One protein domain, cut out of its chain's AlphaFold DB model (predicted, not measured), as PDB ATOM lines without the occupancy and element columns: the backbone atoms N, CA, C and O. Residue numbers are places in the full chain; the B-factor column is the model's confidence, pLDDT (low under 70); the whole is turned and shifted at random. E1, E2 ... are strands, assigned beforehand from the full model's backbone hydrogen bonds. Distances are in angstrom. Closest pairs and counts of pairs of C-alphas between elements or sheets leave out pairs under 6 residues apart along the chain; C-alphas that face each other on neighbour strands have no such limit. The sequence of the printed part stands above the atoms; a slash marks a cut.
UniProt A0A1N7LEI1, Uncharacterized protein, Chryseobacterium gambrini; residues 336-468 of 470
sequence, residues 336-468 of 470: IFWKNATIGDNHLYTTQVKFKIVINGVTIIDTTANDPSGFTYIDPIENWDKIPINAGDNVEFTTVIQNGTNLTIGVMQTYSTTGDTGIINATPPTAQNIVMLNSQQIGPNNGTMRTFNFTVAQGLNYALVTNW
ATOM      1  N   ILE A 336      38.297   3.732  28.518       91.38
ATOM      2  CA  ILE A 336      37.143   4.096  27.703       91.38
ATOM      3  C   ILE A 336      36.717   5.494  28.132       91.38
ATOM      4  O   ILE A 336      36.254   5.677  29.257       91.38
ATOM      5  N   PHE A 337      36.848   6.450  27.223       90.38
ATOM      6  CA  PHE A 337      36.275   7.779  27.326       90.38
ATOM      7  C   PHE A 337      34.833   7.747  26.832       90.38
ATOM      8  O   PHE A 337      34.542   7.260  25.733       90.38
ATOM      9  N   TRP A 338      33.921   8.284  27.630       86.88
ATOM     10  CA  TRP A 338      32.515   8.387  27.269       86.88
ATOM     11  C   TRP A 338      31.946   9.717  27.750       86.88
ATOM     12  O   TRP A 338      32.409  10.311  28.722       86.88
ATOM     13  N   LYS A 339      30.921  10.194  27.049       78.00
ATOM     14  CA  LYS A 339      30.160  11.373  27.452       78.00
ATOM     15  C   LYS A 339      28.709  11.199  27.033       78.00
ATOM     16  O   LYS A 339      28.423  10.671  25.958       78.00
ATOM     17  N   ASN A 340      27.792  11.633  27.889       69.56
ATOM     18  CA  ASN A 340      26.374  11.630  27.562       69.56
ATOM     19  C   ASN A 340      26.060  12.719  26.523       69.56
ATOM     20  O   ASN A 340      26.531  13.848  26.649       69.56
ATOM     21  N   ALA A 341      25.262  12.391  25.507       63.56
ATOM     22  CA  ALA A 341      24.859  13.344  24.481       63.56
ATOM     23  C   ALA A 341      23.424  13.824  24.723       63.56
ATOM     24  O   ALA A 341      22.480  13.036  24.695       63.56
ATOM     25  N   THR A 342      23.240  15.135  24.890       55.75
ATOM     26  CA  THR A 342      21.917  15.777  24.812       55.75
ATOM     27  C   THR A 342      21.970  17.027  23.929       55.75
ATOM     28  O   THR A 342      22.990  17.721  23.878       55.75
ATOM     29  N   ILE A 343      20.898  17.286  23.169       54.25
ATOM     30  CA  ILE A 343      20.778  18.475  22.309       54.25
ATOM     31  C   ILE A 343      20.253  19.652  23.134       54.25
ATOM     32  O   ILE A 343      19.166  19.554  23.689       54.25
ATOM     33  N   GLY A 344      21.012  20.752  23.093       48.62
ATOM     34  CA  GLY A 344      20.574  22.148  22.931       48.62
ATOM     35  C   GLY A 344      19.565  22.762  23.909       48.62
ATOM     36  O   GLY A 344      18.464  22.267  24.097       48.62
ATOM     37  N   ASP A 345      19.899  23.961  24.391       44.25
ATOM     38  CA  ASP A 345      19.147  24.828  25.322       44.25
ATOM     39  C   ASP A 345      17.704  25.214  24.920       44.25
ATOM     40  O   ASP A 345      17.029  25.942  25.645       44.25
ATOM     41  N   ASN A 346      17.190  24.729  23.788       49.06
ATOM     42  CA  ASN A 346      15.810  24.955  23.379       49.06
ATOM     43  C   ASN A 346      14.993  23.691  23.650       49.06
ATOM     44  O   ASN A 346      15.130  22.703  22.934       49.06
ATOM     45  N   HIS A 347      14.100  23.763  24.642       52.31
ATOM     46  CA  HIS A 347      13.130  22.749  25.099       52.31
ATOM     47  C   HIS A 347      12.185  22.139  24.025       52.31
ATOM     48  O   HIS A 347      11.131  21.604  24.361       52.31
ATOM     49  N   LEU A 348      12.507  22.236  22.733       56.28
ATOM     50  CA  LEU A 348      11.698  21.776  21.605       56.28
ATOM     51  C   LEU A 348      12.036  20.347  21.145       56.28
ATOM     52  O   LEU A 348      11.227  19.751  20.437       56.28
ATOM     53  N   TYR A 349      13.180  19.779  21.543       64.31
ATOM     54  CA  TYR A 349      13.575  18.415  21.170       64.31
ATOM     55  C   TYR A 349      13.311  17.446  22.328       64.31
ATOM     56  O   TYR A 349      13.924  17.541  23.389       64.31
ATOM     57  N   THR A 350      12.369  16.518  22.144       68.12
ATOM     58  CA  THR A 350      11.969  15.539  23.175       68.12
ATOM     59  C   THR A 350      12.775  14.248  23.131       68.12
ATOM     60  O   THR A 350      12.742  13.478  24.097       68.12
ATOM     61  N   THR A 351      13.487  13.998  22.029       74.88
ATOM     62  CA  THR A 351      14.237  12.764  21.835       74.88
ATOM     63  C   THR A 351      15.454  12.700  22.758       74.88
ATOM     64  O   THR A 351      16.209  13.662  22.883       74.88
ATOM     65  N   GLN A 352      15.690  11.540  23.367       76.81
ATOM     66  CA  GLN A 352      16.841  11.273  24.223       76.81
ATOM     67  C   GLN A 352      17.599  10.045  23.718       76.81
ATOM     68  O   GLN A 352      16.989   9.042  23.347       76.81
ATOM     69  N   VAL A 353      18.929  10.108  23.744       79.31
ATOM     70  CA  VAL A 353      19.786   8.939  23.529       79.31
ATOM     71  C   VAL A 353      20.266   8.473  24.892       79.31
ATOM     72  O   VAL A 353      20.979   9.189  25.587       79.31
ATOM     73  N   LYS A 354      19.853   7.276  25.291       82.12
ATOM     74  CA  LYS A 354      20.404   6.585  26.455       82.12
ATOM     75  C   LYS A 354      21.442   5.585  25.983       82.12
ATOM     76  O   LYS A 354      21.411   5.156  24.831       82.12
ATOM     77  N   PHE A 355      22.352   5.197  26.858       85.38
ATOM     78  CA  PHE A 355      23.336   4.176  26.548       85.38
ATOM     79  C   PHE A 355      23.721   3.343  27.763       85.38
ATOM     80  O   PHE A 355      23.519   3.726  28.917       85.38
ATOM     81  N   LYS A 356      24.294   2.188  27.459       89.50
ATOM     82  CA  LYS A 356      24.765   1.192  28.400       89.50
ATOM     83  C   LYS A 356      26.148   0.721  27.966       89.50
ATOM     84  O   LYS A 356      26.350   0.437  26.785       89.50
ATOM     85  N   ILE A 357      27.081   0.651  28.911       91.94
ATOM     86  CA  ILE A 357      28.430   0.114  28.698       91.94
ATOM     87  C   ILE A 357      28.589  -1.119  29.581       91.94
ATOM     88  O   ILE A 357      28.441  -1.047  30.805       91.94
ATOM     89  N   VAL A 358      28.885  -2.251  28.950       94.31
ATOM     90  CA  VAL A 358      29.124  -3.540  29.601       94.31
ATOM     91  C   VAL A 358      30.555  -3.970  29.300       94.31
ATOM     92  O   VAL A 358      30.970  -3.956  28.146       94.31
ATOM     93  N   ILE A 359      31.309  -4.360  30.326       94.56
ATOM     94  CA  ILE A 359      32.678  -4.867  30.188       94.56
ATOM     95  C   ILE A 359      32.718  -6.277  30.764       94.56
ATOM     96  O   ILE A 359      32.344  -6.492  31.916       94.56
ATOM     97  N   ASN A 360      33.128  -7.251  29.952       94.62
ATOM     98  CA  ASN A 360      33.187  -8.670  30.319       94.62
ATOM     99  C   ASN A 360      31.867  -9.193  30.926       94.62
ATOM    100  O   ASN A 360      31.864  -9.966  31.881       94.62
ATOM    101  N   GLY A 361      30.728  -8.740  30.390       93.19
ATOM    102  CA  GLY A 361      29.390  -9.104  30.873       93.19
ATOM    103  C   GLY A 361      28.903  -8.330  32.107       93.19
ATOM    104  O   GLY A 361      27.742  -8.476  32.488       93.19
ATOM    105  N   VAL A 362      29.731  -7.471  32.711       93.38
ATOM    106  CA  VAL A 362      29.361  -6.623  33.855       93.38
ATOM    107  C   VAL A 362      28.926  -5.246  33.364       93.38
ATOM    108  O   VAL A 362      29.657  -4.575  32.643       93.38
ATOM    109  N   THR A 363      27.729  -4.803  33.752       93.56
ATOM    110  CA  THR A 363      27.252  -3.449  33.425       93.56
ATOM    111  C   THR A 363      28.011  -2.424  34.262       93.56
ATOM    112  O   THR A 363      27.894  -2.431  35.483       93.56
ATOM    113  N   ILE A 364      28.776  -1.559  33.597       91.88
ATOM    114  CA  ILE A 364      29.558  -0.495  34.237       91.88
ATOM    115  C   ILE A 364      28.767   0.810  34.258       91.88
ATOM    116  O   ILE A 364      28.776   1.523  35.256       91.88
ATOM    117  N   ILE A 365      28.058   1.105  33.166       88.25
ATOM    118  CA  ILE A 365      27.221   2.302  33.031       88.25
ATOM    119  C   ILE A 365      25.882   1.909  32.441       88.25
ATOM    120  O   ILE A 365      25.837   1.158  31.466       88.25
ATOM    121  N   ASP A 366      24.808   2.459  32.999       87.75
ATOM    122  CA  ASP A 366      23.459   2.322  32.470       87.75
ATOM    123  C   ASP A 366      22.673   3.628  32.659       87.75
ATOM    124  O   ASP A 366      22.135   3.909  33.731       87.75
ATOM    125  N   THR A 367      22.605   4.444  31.606       80.38
ATOM    126  CA  THR A 367      21.851   5.707  31.635       80.38
ATOM    127  C   THR A 367      20.375   5.523  31.276       80.38
ATOM    128  O   THR A 367      19.620   6.500  31.245       80.38
ATOM    129  N   THR A 368      19.920   4.286  31.033       72.56
ATOM    130  CA  THR A 368      18.510   3.999  30.722       72.56
ATOM    131  C   THR A 368      17.595   4.150  31.937       72.56
ATOM    132  O   THR A 368      16.390   4.334  31.760       72.56
ATOM    133  N   ALA A 369      18.160   4.114  33.151       63.28
ATOM    134  CA  ALA A 369      17.400   3.987  34.386       63.28
ATOM    135  C   ALA A 369      16.933   5.314  35.006       63.28
ATOM    136  O   ALA A 369      15.766   5.358  35.358       63.28
ATOM    137  N   ASN A 370      17.773   6.352  35.172       58.59
ATOM    138  CA  ASN A 370      17.401   7.677  35.728       58.59
ATOM    139  C   ASN A 370      18.630   8.609  35.817       58.59
ATOM    140  O   ASN A 370      19.282   8.630  36.856       58.59
ATOM    141  N   ASP A 371      18.946   9.405  34.789       56.28
ATOM    142  CA  ASP A 371      20.027  10.405  34.911       56.28
ATOM    143  C   ASP A 371      19.694  11.724  34.183       56.28
ATOM    144  O   ASP A 371      19.106  11.658  33.085       56.28
ATOM    145  N   PRO A 372      20.003  12.907  34.770       50.66
ATOM    146  CA  PRO A 372      19.668  14.204  34.208       50.66
ATOM    147  C   PRO A 372      20.565  14.594  33.029       50.66
ATOM    148  O   PRO A 372      21.682  14.124  32.836       50.66
ATOM    149  N   SER A 373      20.018  15.510  32.239       48.72
ATOM    150  CA  SER A 373      20.615  16.194  31.097       48.72
ATOM    151  C   SER A 373      21.950  16.875  31.429       48.72
ATOM    152  O   SER A 373      21.974  17.842  32.192       48.72
ATOM    153  N   GLY A 374      23.036  16.413  30.806       50.72
ATOM    154  CA  GLY A 374      24.319  17.114  30.739       50.72
ATOM    155  C   GLY A 374      24.568  17.666  29.335       50.72
ATOM    156  O   GLY A 374      24.407  16.944  28.349       50.72
ATOM    157  N   PHE A 375      24.941  18.944  29.248       53.12
ATOM    158  CA  PHE A 375      25.091  19.684  27.994       53.12
ATOM    159  C   PHE A 375      26.500  19.563  27.389       53.12
ATOM    160  O   PHE A 375      27.489  19.448  28.107       53.12
ATOM    161  N   THR A 376      26.554  19.736  26.061       54.06
ATOM    162  CA  THR A 376      27.698  19.997  25.152       54.06
ATOM    163  C   THR A 376      28.385  18.817  24.448       54.06
ATOM    164  O   THR A 376      29.012  17.939  25.041       54.06
ATOM    165  N   TYR A 377      28.315  18.912  23.115       58.09
ATOM    166  CA  TYR A 377      28.844  18.019  22.082       58.09
ATOM    167  C   TYR A 377      30.333  18.237  21.747       58.09
ATOM    168  O   TYR A 377      30.894  17.486  20.948       58.09
ATOM    169  N   ILE A 378      30.959  19.278  22.303       59.53
ATOM    170  CA  ILE A 378      32.302  19.721  21.919       59.53
ATOM    171  C   ILE A 378      33.061  20.116  23.182       59.53
ATOM    172  O   ILE A 378      32.611  21.019  23.878       59.53
ATOM    173  N   ASP A 379      34.124  19.367  23.490       64.81
ATOM    174  CA  ASP A 379      35.395  19.793  24.109       64.81
ATOM    175  C   ASP A 379      36.169  18.561  24.611       64.81
ATOM    176  O   ASP A 379      35.569  17.489  24.764       64.81
ATOM    177  N   PRO A 380      37.505  18.652  24.720       81.56
ATOM    178  CA  PRO A 380      38.409  17.565  24.347       81.56
ATOM    179  C   PRO A 380      38.340  16.366  25.314       81.56
ATOM    180  O   PRO A 380      37.804  16.479  26.417       81.56
ATOM    181  N   ILE A 381      38.785  15.187  24.864       85.12
ATOM    182  CA  ILE A 381      38.526  13.893  25.530       85.12
ATOM    183  C   ILE A 381      39.063  13.793  26.950       85.12
ATOM    184  O   ILE A 381      38.532  13.025  27.744       85.12
ATOM    185  N   GLU A 382      40.065  14.592  27.294       86.38
ATOM    186  CA  GLU A 382      40.588  14.720  28.650       86.38
ATOM    187  C   GLU A 382      39.531  15.205  29.657       86.38
ATOM    188  O   GLU A 382      39.673  14.971  30.854       86.38
ATOM    189  N   ASN A 383      38.455  15.838  29.181       85.50
ATOM    190  CA  ASN A 383      37.333  16.300  29.998       85.50
ATOM    191  C   ASN A 383      36.174  15.292  30.060       85.50
ATOM    192  O   ASN A 383      35.117  15.611  30.606       85.50
ATOM    193  N   TRP A 384      36.314  14.125  29.429       86.31
ATOM    194  CA  TRP A 384      35.276  13.098  29.408       86.31
ATOM    195  C   TRP A 384      35.437  12.155  30.594       86.31
ATOM    196  O   TRP A 384      36.530  11.984  31.141       86.31
ATOM    197  N   ASP A 385      34.344  11.500  30.967       86.19
ATOM    198  CA  ASP A 385      34.399  10.454  31.972       86.19
ATOM    199  C   ASP A 385      35.185   9.258  31.434       86.19
ATOM    200  O   ASP A 385      35.120   8.915  30.248       86.19
ATOM    201  N   LYS A 386      35.942   8.610  32.323       90.50
ATOM    202  CA  LYS A 386      36.887   7.556  31.957       90.50
ATOM    203  C   LYS A 386      36.677   6.290  32.781       90.50
ATOM    204  O   LYS A 386      36.565   6.347  34.003       90.50
ATOM    205  N   ILE A 387      36.650   5.142  32.108       92.06
ATOM    206  CA  ILE A 387      36.594   3.814  32.736       92.06
ATOM    207  C   ILE A 387      37.922   3.103  32.467       92.06
ATOM    208  O   ILE A 387      38.273   2.987  31.293       92.06
ATOM    209  N   PRO A 388      38.643   2.610  33.489       90.56
ATOM    210  CA  PRO A 388      39.855   1.831  33.267       90.56
ATOM    211  C   PRO A 388      39.537   0.511  32.551       90.56
ATOM    212  O   PRO A 388      38.546  -0.150  32.865       90.56
ATOM    213  N   ILE A 389      40.392   0.120  31.611       90.50
ATOM    214  CA  ILE A 389      40.275  -1.108  30.816       90.50
ATOM    215  C   ILE A 389      41.624  -1.805  30.654       90.50
ATOM    216  O   ILE A 389      42.678  -1.173  30.702       90.50
ATOM    217  N   ASN A 390      41.582  -3.113  30.408       88.50
ATOM    218  CA  ASN A 390      42.746  -3.945  30.127       88.50
ATOM    219  C   ASN A 390      42.679  -4.532  28.716       88.50
ATOM    220  O   ASN A 390      41.605  -4.781  28.170       88.50
ATOM    221  N   ALA A 391      43.848  -4.807  28.132       86.25
ATOM    222  CA  ALA A 391      43.924  -5.550  26.879       86.25
ATOM    223  C   ALA A 391      43.227  -6.915  27.023       86.25
ATOM    224  O   ALA A 391      43.500  -7.656  27.966       86.25
ATOM    225  N   GLY A 392      42.341  -7.240  26.081       88.44
ATOM    226  CA  GLY A 392      41.517  -8.450  26.105       88.44
ATOM    227  C   GLY A 392      40.120  -8.277  26.709       88.44
ATOM    228  O   GLY A 392      39.299  -9.178  26.538       88.44
ATOM    229  N   ASP A 393      39.811  -7.142  27.349       92.44
ATOM    230  CA  ASP A 393      38.454  -6.864  27.828       92.44
ATOM    231  C   ASP A 393      37.462  -6.807  26.657       92.44
ATOM    232  O   ASP A 393      37.723  -6.177  25.630       92.44
ATOM    233  N   ASN A 394      36.306  -7.452  26.816       94.62
ATOM    234  CA  ASN A 394      35.207  -7.396  25.857       94.62
ATOM    235  C   ASN A 394      34.236  -6.291  26.257       94.62
ATOM    236  O   ASN A 394      33.590  -6.375  27.303       94.62
ATOM    237  N   VAL A 395      34.122  -5.275  25.411       94.62
ATOM    238  CA  VAL A 395      33.295  -4.094  25.635       94.62
ATOM    239  C   VAL A 395      32.069  -4.167  24.741       94.62
ATOM    240  O   VAL A 395      32.193  -4.355  23.534       94.62
ATOM    241  N   GLU A 396      30.898  -3.974  25.334       94.19
ATOM    242  CA  GLU A 396      29.621  -3.794  24.654       94.19
ATOM    243  C   GLU A 396      29.099  -2.379  24.942       94.19
ATOM    244  O   GLU A 396      28.875  -2.000  26.094       94.19
ATOM    245  N   PHE A 397      28.908  -1.594  23.882       92.00
ATOM    246  CA  PHE A 397      28.326  -0.259  23.920       92.00
ATOM    247  C   PHE A 397      26.969  -0.272  23.227       92.00
ATOM    248  O   PHE A 397      26.880  -0.431  22.009       92.00
ATOM    249  N   THR A 398      25.908  -0.086  24.006       90.25
ATOM    250  CA  THR A 398      24.531  -0.095  23.514       90.25
ATOM    251  C   THR A 398      23.924   1.295  23.632       90.25
ATOM    252  O   THR A 398      23.992   1.876  24.707       90.25
ATOM    253  N   THR A 399      23.285   1.824  22.586       87.94
ATOM    254  CA  THR A 399      22.402   3.000  22.676       87.94
ATOM    255  C   THR A 399      20.940   2.611  22.534       87.94
ATOM    256  O   THR A 399      20.604   1.635  21.864       87.94
ATOM    257  N   VAL A 400      20.065   3.402  23.155       86.75
ATOM    258  CA  VAL A 400      18.608   3.280  23.111       86.75
ATOM    259  C   VAL A 400      18.006   4.660  22.867       86.75
ATOM    260  O   VAL A 400      18.270   5.598  23.622       86.75
ATOM    261  N   ILE A 401      17.172   4.789  21.836       85.00
ATOM    262  CA  ILE A 401      16.413   6.019  21.582       85.00
ATOM    263  C   ILE A 401      15.145   6.040  22.432       85.00
ATOM    264  O   ILE A 401      14.332   5.122  22.353       85.00
ATOM    265  N   GLN A 402      14.941   7.116  23.187       81.25
ATOM    266  CA  GLN A 402      13.703   7.419  23.901       81.25
ATOM    267  C   GLN A 402      13.027   8.648  23.284       81.25
ATOM    268  O   GLN A 402      13.696   9.604  22.909       81.25
ATOM    269  N   ASN A 403      11.697   8.623  23.180       81.12
ATOM    270  CA  ASN A 403      10.870   9.662  22.550       81.12
ATOM    271  C   ASN A 403      11.242   9.961  21.082       81.12
ATOM    272  O   ASN A 403      11.033  11.073  20.608       81.12
ATOM    273  N   GLY A 404      11.787   8.967  20.370       79.00
ATOM    274  CA  GLY A 404      12.126   9.083  18.949       79.00
ATOM    275  C   GLY A 404      10.905   9.356  18.080       79.00
ATOM    276  O   GLY A 404       9.856   8.731  18.253       79.00
ATOM    277  N   THR A 405      11.058  10.268  17.127       78.31
ATOM    278  CA  THR A 405      10.075  10.562  16.081       78.31
ATOM    279  C   THR A 405      10.657  10.207  14.717       78.31
ATOM    280  O   THR A 405      11.849   9.971  14.573       78.31
ATOM    281  N   ASN A 406       9.846  10.231  13.664       80.06
ATOM    282  CA  ASN A 406      10.343  10.084  12.293       80.06
ATOM    283  C   ASN A 406      11.346  11.180  11.864       80.06
ATOM    284  O   ASN A 406      11.954  11.046  10.806       80.06
ATOM    285  N   LEU A 407      11.501  12.245  12.658       77.56
ATOM    286  CA  LEU A 407      12.491  13.302  12.454       77.56
ATOM    287  C   LEU A 407      13.804  13.045  13.202       77.56
ATOM    288  O   LEU A 407      14.767  13.760  12.955       77.56
ATOM    289  N   THR A 408      13.851  12.027  14.070       77.88
ATOM    290  CA  THR A 408      15.043  11.696  14.844       77.88
ATOM    291  C   THR A 408      16.174  11.235  13.933       77.88
ATOM    292  O   THR A 408      16.104  10.158  13.333       77.88
ATOM    293  N   ILE A 409      17.249  12.013  13.883       77.94
ATOM    294  CA  ILE A 409      18.472  11.693  13.136       77.94
ATOM    295  C   ILE A 409      19.674  11.727  14.068       77.94
ATOM    296  O   ILE A 409      19.715  12.528  14.992       77.94
ATOM    297  N   GLY A 410      20.653  10.852  13.836       79.69
ATOM    298  CA  GLY A 410      21.943  10.908  14.515       79.69
ATOM    299  C   GLY A 410      22.753   9.632  14.392       79.69
ATOM    300  O   GLY A 410      22.265   8.616  13.888       79.69
ATOM    301  N   VAL A 411      24.005   9.680  14.848       82.12
ATOM    302  CA  VAL A 411      24.985   8.616  14.595       82.12
ATOM    303  C   VAL A 411      25.694   8.202  15.879       82.12
ATOM    304  O   VAL A 411      26.219   9.037  16.598       82.12
ATOM    305  N   MET A 412      25.775   6.906  16.158       86.12
ATOM    306  CA  MET A 412      26.714   6.339  17.124       86.12
ATOM    307  C   MET A 412      28.051   6.131  16.423       86.12
ATOM    308  O   MET A 412      28.090   5.502  15.369       86.12
ATOM    309  N   GLN A 413      29.139   6.610  17.020       86.94
ATOM    310  CA  GLN A 413      30.496   6.411  16.530       86.94
ATOM    311  C   GLN A 413      31.403   5.916  17.655       86.94
ATOM    312  O   GLN A 413      31.288   6.342  18.802       86.94
ATOM    313  N   THR A 414      32.342   5.042  17.321       89.75
ATOM    314  CA  THR A 414      33.356   4.560  18.267       89.75
ATOM    315  C   THR A 414      34.731   4.689  17.650       89.75
ATOM    316  O   THR A 414      34.907   4.347  16.481       89.75
ATOM    317  N   TYR A 415      35.702   5.139  18.435       91.88
ATOM    318  CA  TYR A 415      37.069   5.379  17.983       91.88
ATOM    319  C   TYR A 415      38.073   4.678  18.896       91.88
ATOM    320  O   TYR A 415      37.813   4.529  20.089       91.88
ATOM    321  N   SER A 416      39.230   4.304  18.355       93.12
ATOM    322  CA  SER A 416      40.438   4.015  19.134       93.12
ATOM    323  C   SER A 416      41.442   5.157  19.000       93.12
ATOM    324  O   SER A 416      41.486   5.808  17.959       93.12
ATOM    325  N   THR A 417      42.272   5.384  20.013       90.12
ATOM    326  CA  THR A 417      43.345   6.395  20.000       90.12
ATOM    327  C   THR A 417      44.493   5.959  20.912       90.12
ATOM    328  O   THR A 417      44.289   5.184  21.845       90.12
ATOM    329  N   THR A 418      45.717   6.425  20.649       86.81
ATOM    330  CA  THR A 418      46.854   6.216  21.565       86.81
ATOM    331  C   THR A 418      47.023   7.348  22.578       86.81
ATOM    332  O   THR A 418      47.824   7.199  23.498       86.81
ATOM    333  N   GLY A 419      46.316   8.468  22.393       85.31
ATOM    334  CA  GLY A 419      46.374   9.638  23.267       85.31
ATOM    335  C   GLY A 419      45.242   9.670  24.293       85.31
ATOM    336  O   GLY A 419      44.277   8.909  24.208       85.31
ATOM    337  N   ASP A 420      45.375  10.557  25.268       87.44
ATOM    338  CA  ASP A 420      44.389  10.885  26.305       87.44
ATOM    339  C   ASP A 420      43.931  12.353  26.234       87.44
ATOM    340  O   ASP A 420      43.184  12.805  27.096       87.44
ATOM    341  N   THR A 421      44.358  13.075  25.192       88.75
ATOM    342  CA  THR A 421      44.017  14.475  24.935       88.75
ATOM    343  C   THR A 421      43.564  14.701  23.487       88.75
ATOM    344  O   THR A 421      43.919  13.939  22.578       88.75
ATOM    345  N   GLY A 422      42.788  15.765  23.251       86.88
ATOM    346  CA  GLY A 422      42.391  16.237  21.918       86.88
ATOM    347  C   GLY A 422      40.913  16.022  21.571       86.88
ATOM    348  O   GLY A 422      40.102  15.599  22.388       86.88
ATOM    349  N   ILE A 423      40.527  16.347  20.335       86.00
ATOM    350  CA  ILE A 423      39.126  16.342  19.885       86.00
ATOM    351  C   ILE A 423      38.888  15.160  18.937       86.00
ATOM    352  O   ILE A 423      39.548  15.040  17.905       86.00
ATOM    353  N   ILE A 424      37.927  14.294  19.276       83.38
ATOM    354  CA  ILE A 424      37.606  13.054  18.537       83.38
ATOM    355  C   ILE A 424      36.635  13.288  17.377       83.38
ATOM    356  O   ILE A 424      36.753  12.657  16.333       83.38
ATOM    357  N   ASN A 425      35.666  14.187  17.548       74.31
ATOM    358  CA  ASN A 425      34.567  14.426  16.607       74.31
ATOM    359  C   ASN A 425      34.734  15.716  15.778       74.31
ATOM    360  O   ASN A 425      33.764  16.202  15.196       74.31
ATOM    361  N   ALA A 426      35.952  16.267  15.709       78.00
ATOM    362  CA  ALA A 426      36.291  17.379  14.821       78.00
ATOM    363  C   ALA A 426      36.631  16.888  13.405       78.00
ATOM    364  O   ALA A 426      36.938  15.720  13.181       78.00
ATOM    365  N   THR A 427      36.591  17.801  12.432       76.19
ATOM    366  CA  THR A 427      37.085  17.552  11.072       76.19
ATOM    367  C   THR A 427      38.209  18.549  10.765       76.19
ATOM    368  O   THR A 427      37.898  19.704  10.468       76.19
ATOM    369  N   PRO A 428      39.496  18.150  10.833       79.81
ATOM    370  CA  PRO A 428      40.013  16.831  11.229       79.81
ATOM    371  C   PRO A 428      40.020  16.617  12.760       79.81
ATOM    372  O   PRO A 428      40.077  17.594  13.510       79.81
ATOM    373  N   PRO A 429      39.990  15.361  13.245       82.94
ATOM    374  CA  PRO A 429      40.187  15.068  14.660       82.94
ATOM    375  C   PRO A 429      41.642  15.335  15.074       82.94
ATOM    376  O   PRO A 429      42.562  15.159  14.275       82.94
ATOM    377  N   THR A 430      41.855  15.755  16.322       87.31
ATOM    378  CA  THR A 430      43.185  16.129  16.844       87.31
ATOM    379  C   THR A 430      43.758  15.138  17.855       87.31
ATOM    380  O   THR A 430      44.924  15.261  18.223       87.31
ATOM    381  N   ALA A 431      42.980  14.141  18.286       86.12
ATOM    382  CA  ALA A 431      43.477  13.074  19.153       86.12
ATOM    383  C   ALA A 431      44.515  12.194  18.431       86.12
ATOM    384  O   ALA A 431      44.360  11.841  17.258       86.12
ATOM    385  N   GLN A 432      45.575  11.810  19.144       86.12
ATOM    386  CA  GLN A 432      46.717  11.099  18.567       86.12
ATOM    387  C   GLN A 432      46.326   9.717  18.015       86.12
ATOM    388  O   GLN A 432      45.723   8.905  18.720       86.12
ATOM    389  N   ASN A 433      46.714   9.417  16.770       87.19
ATOM    390  CA  ASN A 433      46.482   8.120  16.110       87.19
ATOM    391  C   ASN A 433      45.021   7.640  16.187       87.19
ATOM    392  O   ASN A 433      44.748   6.457  16.399       87.19
ATOM    393  N   ILE A 434      44.077   8.570  16.078       88.06
ATOM    394  CA  ILE A 434      42.654   8.259  16.116       88.06
ATOM    395  C   ILE A 434      42.231   7.409  14.908       88.06
ATOM    396  O   ILE A 434      42.557   7.720  13.761       88.06
ATOM    397  N   VAL A 435      41.459   6.353  15.158       89.88
ATOM    398  CA  VAL A 435      40.870   5.488  14.128       89.88
ATOM    399  C   VAL A 435      39.396   5.272  14.447       89.88
ATOM    400  O   VAL A 435      39.056   4.873  15.558       89.88
ATOM    401  N   MET A 436      38.510   5.526  13.484       90.44
ATOM    402  CA  MET A 436      37.085   5.206  13.614       90.44
ATOM    403  C   MET A 436      36.884   3.697  13.453       90.44
ATOM    404  O   MET A 436      37.252   3.124  12.432       90.44
ATOM    405  N   LEU A 437      36.281   3.065  14.453       88.75
ATOM    406  CA  LEU A 437      36.002   1.628  14.476       88.75
ATOM    407  C   LEU A 437      34.608   1.311  13.934       88.75
ATOM    408  O   LEU A 437      34.413   0.293  13.279       88.75
ATOM    409  N   ASN A 438      33.632   2.173  14.225       88.25
ATOM    410  CA  ASN A 438      32.245   1.989  13.812       88.25
ATOM    411  C   ASN A 438      31.510   3.331  13.722       88.25
ATOM    412  O   ASN A 438      31.853   4.286  14.421       88.25
ATOM    413  N   SER A 439      30.492   3.377  12.864       88.69
ATOM    414  CA  SER A 439      29.584   4.504  12.658       88.69
ATOM    415  C   SER A 439      28.217   3.977  12.211       88.69
ATOM    416  O   SER A 439      28.112   3.346  11.158       88.69
ATOM    417  N   GLN A 440      27.164   4.201  12.999       87.56
ATOM    418  CA  GLN A 440      25.815   3.690  12.721       87.56
ATOM    419  C   GLN A 440      24.735   4.718  13.034       87.56
ATOM    420  O   GLN A 440      24.796   5.398  14.051       87.56
ATOM    421  N   GLN A 441      23.693   4.778  12.206       86.50
ATOM    422  CA  GLN A 441      22.512   5.598  12.490       86.50
ATOM    423  C   GLN A 441      21.728   5.025  13.687       86.50
ATOM    424  O   GLN A 441      21.417   3.826  13.718       86.50
ATOM    425  N   ILE A 442      21.397   5.878  14.663       78.25
ATOM    426  CA  ILE A 442      20.695   5.480  15.902       78.25
ATOM    427  C   ILE A 442      19.167   5.633  15.823       78.25
ATOM    428  O   ILE A 442      18.465   4.974  16.581       78.25
ATOM    429  N   GLY A 443      18.648   6.447  14.897       71.19
ATOM    430  CA  GLY A 443      17.214   6.717  14.699       71.19
ATOM    431  C   GLY A 443      16.596   6.041  13.460       71.19
ATOM    432  O   GLY A 443      17.303   5.331  12.735       71.19
ATOM    433  N   PRO A 444      15.281   6.230  13.199       67.56
ATOM    434  CA  PRO A 444      14.446   7.299  13.771       67.56
ATOM    435  C   PRO A 444      13.497   6.882  14.914       67.56
ATOM    436  O   PRO A 444      13.095   7.704  15.728       67.56
ATOM    437  N   ASN A 445      13.117   5.609  15.027       77.12
ATOM    438  CA  ASN A 445      11.984   5.242  15.885       77.12
ATOM    439  C   ASN A 445      12.345   5.150  17.377       77.12
ATOM    440  O   ASN A 445      13.424   4.677  17.746       77.12
ATOM    441  N   ASN A 446      11.395   5.516  18.241       81.75
ATOM    442  CA  ASN A 446      11.464   5.248  19.677       81.75
ATOM    443  C   ASN A 446      11.734   3.757  19.961       81.75
ATOM    444  O   ASN A 446      11.151   2.884  19.320       81.75
ATOM    445  N   GLY A 447      12.604   3.470  20.928       81.12
ATOM    446  CA  GLY A 447      13.021   2.115  21.290       81.12
ATOM    447  C   GLY A 447      14.059   1.494  20.353       81.12
ATOM    448  O   GLY A 447      14.429   0.339  20.552       81.12
ATOM    449  N   THR A 448      14.551   2.222  19.342       84.12
ATOM    450  CA  THR A 448      15.642   1.722  18.494       84.12
ATOM    451  C   THR A 448      16.886   1.495  19.344       84.12
ATOM    452  O   THR A 448      17.374   2.424  19.989       84.12
ATOM    453  N   MET A 449      17.391   0.258  19.324       87.38
ATOM    454  CA  MET A 449      18.632  -0.125  19.991       87.38
ATOM    455  C   MET A 449      19.740  -0.384  18.972       87.38
ATOM    456  O   MET A 449      19.503  -0.967  17.903       87.38
ATOM    457  N   ARG A 450      20.954   0.051  19.301       89.19
ATOM    458  CA  ARG A 450      22.177  -0.249  18.547       89.19
ATOM    459  C   ARG A 450      23.233  -0.721  19.515       89.19
ATOM    460  O   ARG A 450      23.419  -0.082  20.540       89.19
ATOM    461  N   THR A 451      23.919  -1.796  19.164       90.56
ATOM    462  CA  THR A 451      24.943  -2.399  20.010       90.56
ATOM    463  C   THR A 451      26.217  -2.569  19.203       90.56
ATOM    464  O   THR A 451      26.187  -3.096  18.089       90.56
ATOM    465  N   PHE A 452      27.330  -2.115  19.769       89.81
ATOM    466  CA  PHE A 452      28.660  -2.313  19.224       89.81
ATOM    467  C   PHE A 452      29.544  -3.039  20.227       89.81
ATOM    468  O   PHE A 452      29.691  -2.589  21.362       89.81
ATOM    469  N   ASN A 453      30.162  -4.124  19.766       93.06
ATOM    470  CA  ASN A 453      31.010  -4.977  20.583       93.06
ATOM    471  C   ASN A 453      32.430  -4.984  20.029       93.06
ATOM    472  O   ASN A 453      32.620  -5.145  18.821       93.06
ATOM    473  N   PHE A 454      33.422  -4.847  20.904       92.69
ATOM    474  CA  PHE A 454      34.831  -4.930  20.536       92.69
ATOM    475  C   PHE A 454      35.682  -5.475  21.683       92.69
ATOM    476  O   PHE A 454      35.318  -5.372  22.853       92.69
ATOM    477  N   THR A 455      36.836  -6.037  21.334       92.75
ATOM    478  CA  THR A 455      37.859  -6.442  22.301       92.75
ATOM    479  C   THR A 455      38.931  -5.357  22.376       92.75
ATOM    480  O   THR A 455      39.389  -4.857  21.345       92.75
ATOM    481  N   VAL A 456      39.330  -4.984  23.591       89.75
ATOM    482  CA  VAL A 456      40.362  -3.970  23.838       89.75
ATOM    483  C   VAL A 456      41.716  -4.475  23.338       89.75
ATOM    484  O   VAL A 456      42.237  -5.483  23.818       89.75
ATOM    485  N   ALA A 457      42.297  -3.762  22.378       84.75
ATOM    486  CA  ALA A 457      43.631  -4.026  21.865       84.75
ATOM    487  C   ALA A 457      44.705  -3.440  22.790       84.75
ATOM    488  O   ALA A 457      44.485  -2.461  23.510       84.75
ATOM    489  N   GLN A 458      45.897  -4.034  22.757       83.31
ATOM    490  CA  GLN A 458      47.015  -3.578  23.572       83.31
ATOM    491  C   GLN A 458      47.403  -2.136  23.217       83.31
ATOM    492  O   GLN A 458      47.559  -1.788  22.051       83.31
ATOM    493  N   GLY A 459      47.577  -1.295  24.238       80.31
ATOM    494  CA  GLY A 459      48.101   0.059  24.063       80.31
ATOM    495  C   GLY A 459      47.076   1.134  23.678       80.31
ATOM    496  O   GLY A 459      47.455   2.306  23.665       80.31
ATOM    497  N   LEU A 460      45.807   0.790  23.431       88.19
ATOM    498  CA  LEU A 460      44.795   1.732  22.930       88.19
ATOM    499  C   LEU A 460      43.811   2.207  24.009       88.19
ATOM    500  O   LEU A 460      43.397   1.441  24.875       88.19
ATOM    501  N   ASN A 461      43.413   3.472  23.899       91.00
ATOM    502  CA  ASN A 461      42.216   4.032  24.517       91.00
ATOM    503  C   ASN A 461      41.047   3.974  23.526       91.00
ATOM    504  O   ASN A 461      41.257   3.902  22.311       91.00
ATOM    505  N   TYR A 462      39.821   4.072  24.038       93.25
ATOM    506  CA  TYR A 462      38.607   4.054  23.223       93.25
ATOM    507  C   TYR A 462      37.720   5.249  23.548       93.25
ATOM    508  O   TYR A 462      37.570   5.596  24.712       93.25
ATOM    509  N   ALA A 463      37.114   5.862  22.537       91.12
ATOM    510  CA  ALA A 463      36.148   6.943  22.708       91.12
ATOM    511  C   ALA A 463      34.786   6.513  22.152       91.12
ATOM    512  O   ALA A 463      34.668   6.176  20.969       91.12
ATOM    513  N   LEU A 464      33.765   6.519  23.011       89.00
ATOM    514  CA  LEU A 464      32.389   6.157  22.672       89.00
ATOM    515  C   LEU A 464      31.560   7.432  22.531       89.00
ATOM    516  O   LEU A 464      31.395   8.185  23.490       89.00
ATOM    517  N   VAL A 465      31.063   7.687  21.321       82.44
ATOM    518  CA  VAL A 465      30.436   8.959  20.954       82.44
ATOM    519  C   VAL A 465      29.082   8.708  20.318       82.44
ATOM    520  O   VAL A 465      28.880   7.759  19.562       82.44
ATOM    521  N   THR A 466      28.147   9.611  20.565       75.38
ATOM    522  CA  THR A 466      26.996   9.791  19.681       75.38
ATOM    523  C   THR A 466      27.110  11.192  19.103       75.38
ATOM    524  O   THR A 466      27.256  12.157  19.846       75.38
ATOM    525  N   ASN A 467      27.218  11.283  17.779       69.12
ATOM    526  CA  ASN A 467      27.413  12.515  17.032       69.12
ATOM    527  C   ASN A 467      26.073  13.004  16.457       69.12
ATOM    528  O   ASN A 467      25.264  12.176  16.032       69.12
ATOM    529  N   TRP A 468      25.905  14.331  16.434       58.44
ATOM    530  CA  TRP A 468      24.805  15.128  15.887       58.44
ATOM    531  C   TRP A 468      23.418  14.482  15.965       58.44
ATOM    532  O   TRP A 468      23.078  13.619  15.164       58.44
TER     533      TRP A 468
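This is residues 336 to 468 of the 470 residues of an uncharacterized protein of Chryseobacterium gambrini (UniProt A0A1N7LEI1). Two twisted sheets lie face to face as a sandwich, E4 E1 E9 E6 E7 and E3 E2 E5 E8, their strands at 16 degrees to each other. The printed part has 133 residues with nine named strands, E1 to E9 in chain order, and no named helix; the class is all strand, though under half, 58 residues, are in strands. The first sheet is mixed, the second antiparallel. The whole is compact, with a radius of gyration of the C-alphas of 14.4 A and spans of 42 by 33 by 24 A.

The larger sheet holds E4, residues 385 to 389, 13.0 A; E1, 336 to 338, 6.3 A, from C-alpha 336 at (37.143, 4.096, 27.703); E9, 461 to 467, 18.6 A, to C-alpha 467 at (27.413, 12.515, 17.032); E6, 411 to 417, 19.3 A; and E7, 435 to 441, 18.4 A. The other holds E3, 362 to 366, 10.8 A; E2, 352 to 359, 23.4 A; E5, 394 to 402, 26.2 A; and E8, 449 to 455, 20.4 A.

E1 is parallel to E9, with N 337 and O 462 at 2.7 A, and antiparallel to E4, with N 336 and O 387 at 2.9 A. E6 is antiparallel to E9, N 413 and O 465 at 2.8 A, and forms a hairpin with E7, N 412 and O 440 at 2.8 A. In the other sheet, E5 is antiparallel to E2, N 354 and O 400 at 2.8 A, and to E8, N 397 and O 452 at 2.8 A; E2 and E3 form a hairpin, N 357 and O 365 at 2.9 A. Between the sheets, the closest C-alphas of E5 and E9 are Phe 397 and Leu 464, 7.7 A.

The C-alphas farthest apart, Leu 348 and Gln 458, are 43.5 A apart. The printed part has no cut. The links E1 to E2, E3 to E4 and E6 to E7 are long. Confidence is under 70 at residues 340 to 350, 369 to 379, 444 and 467 to 468.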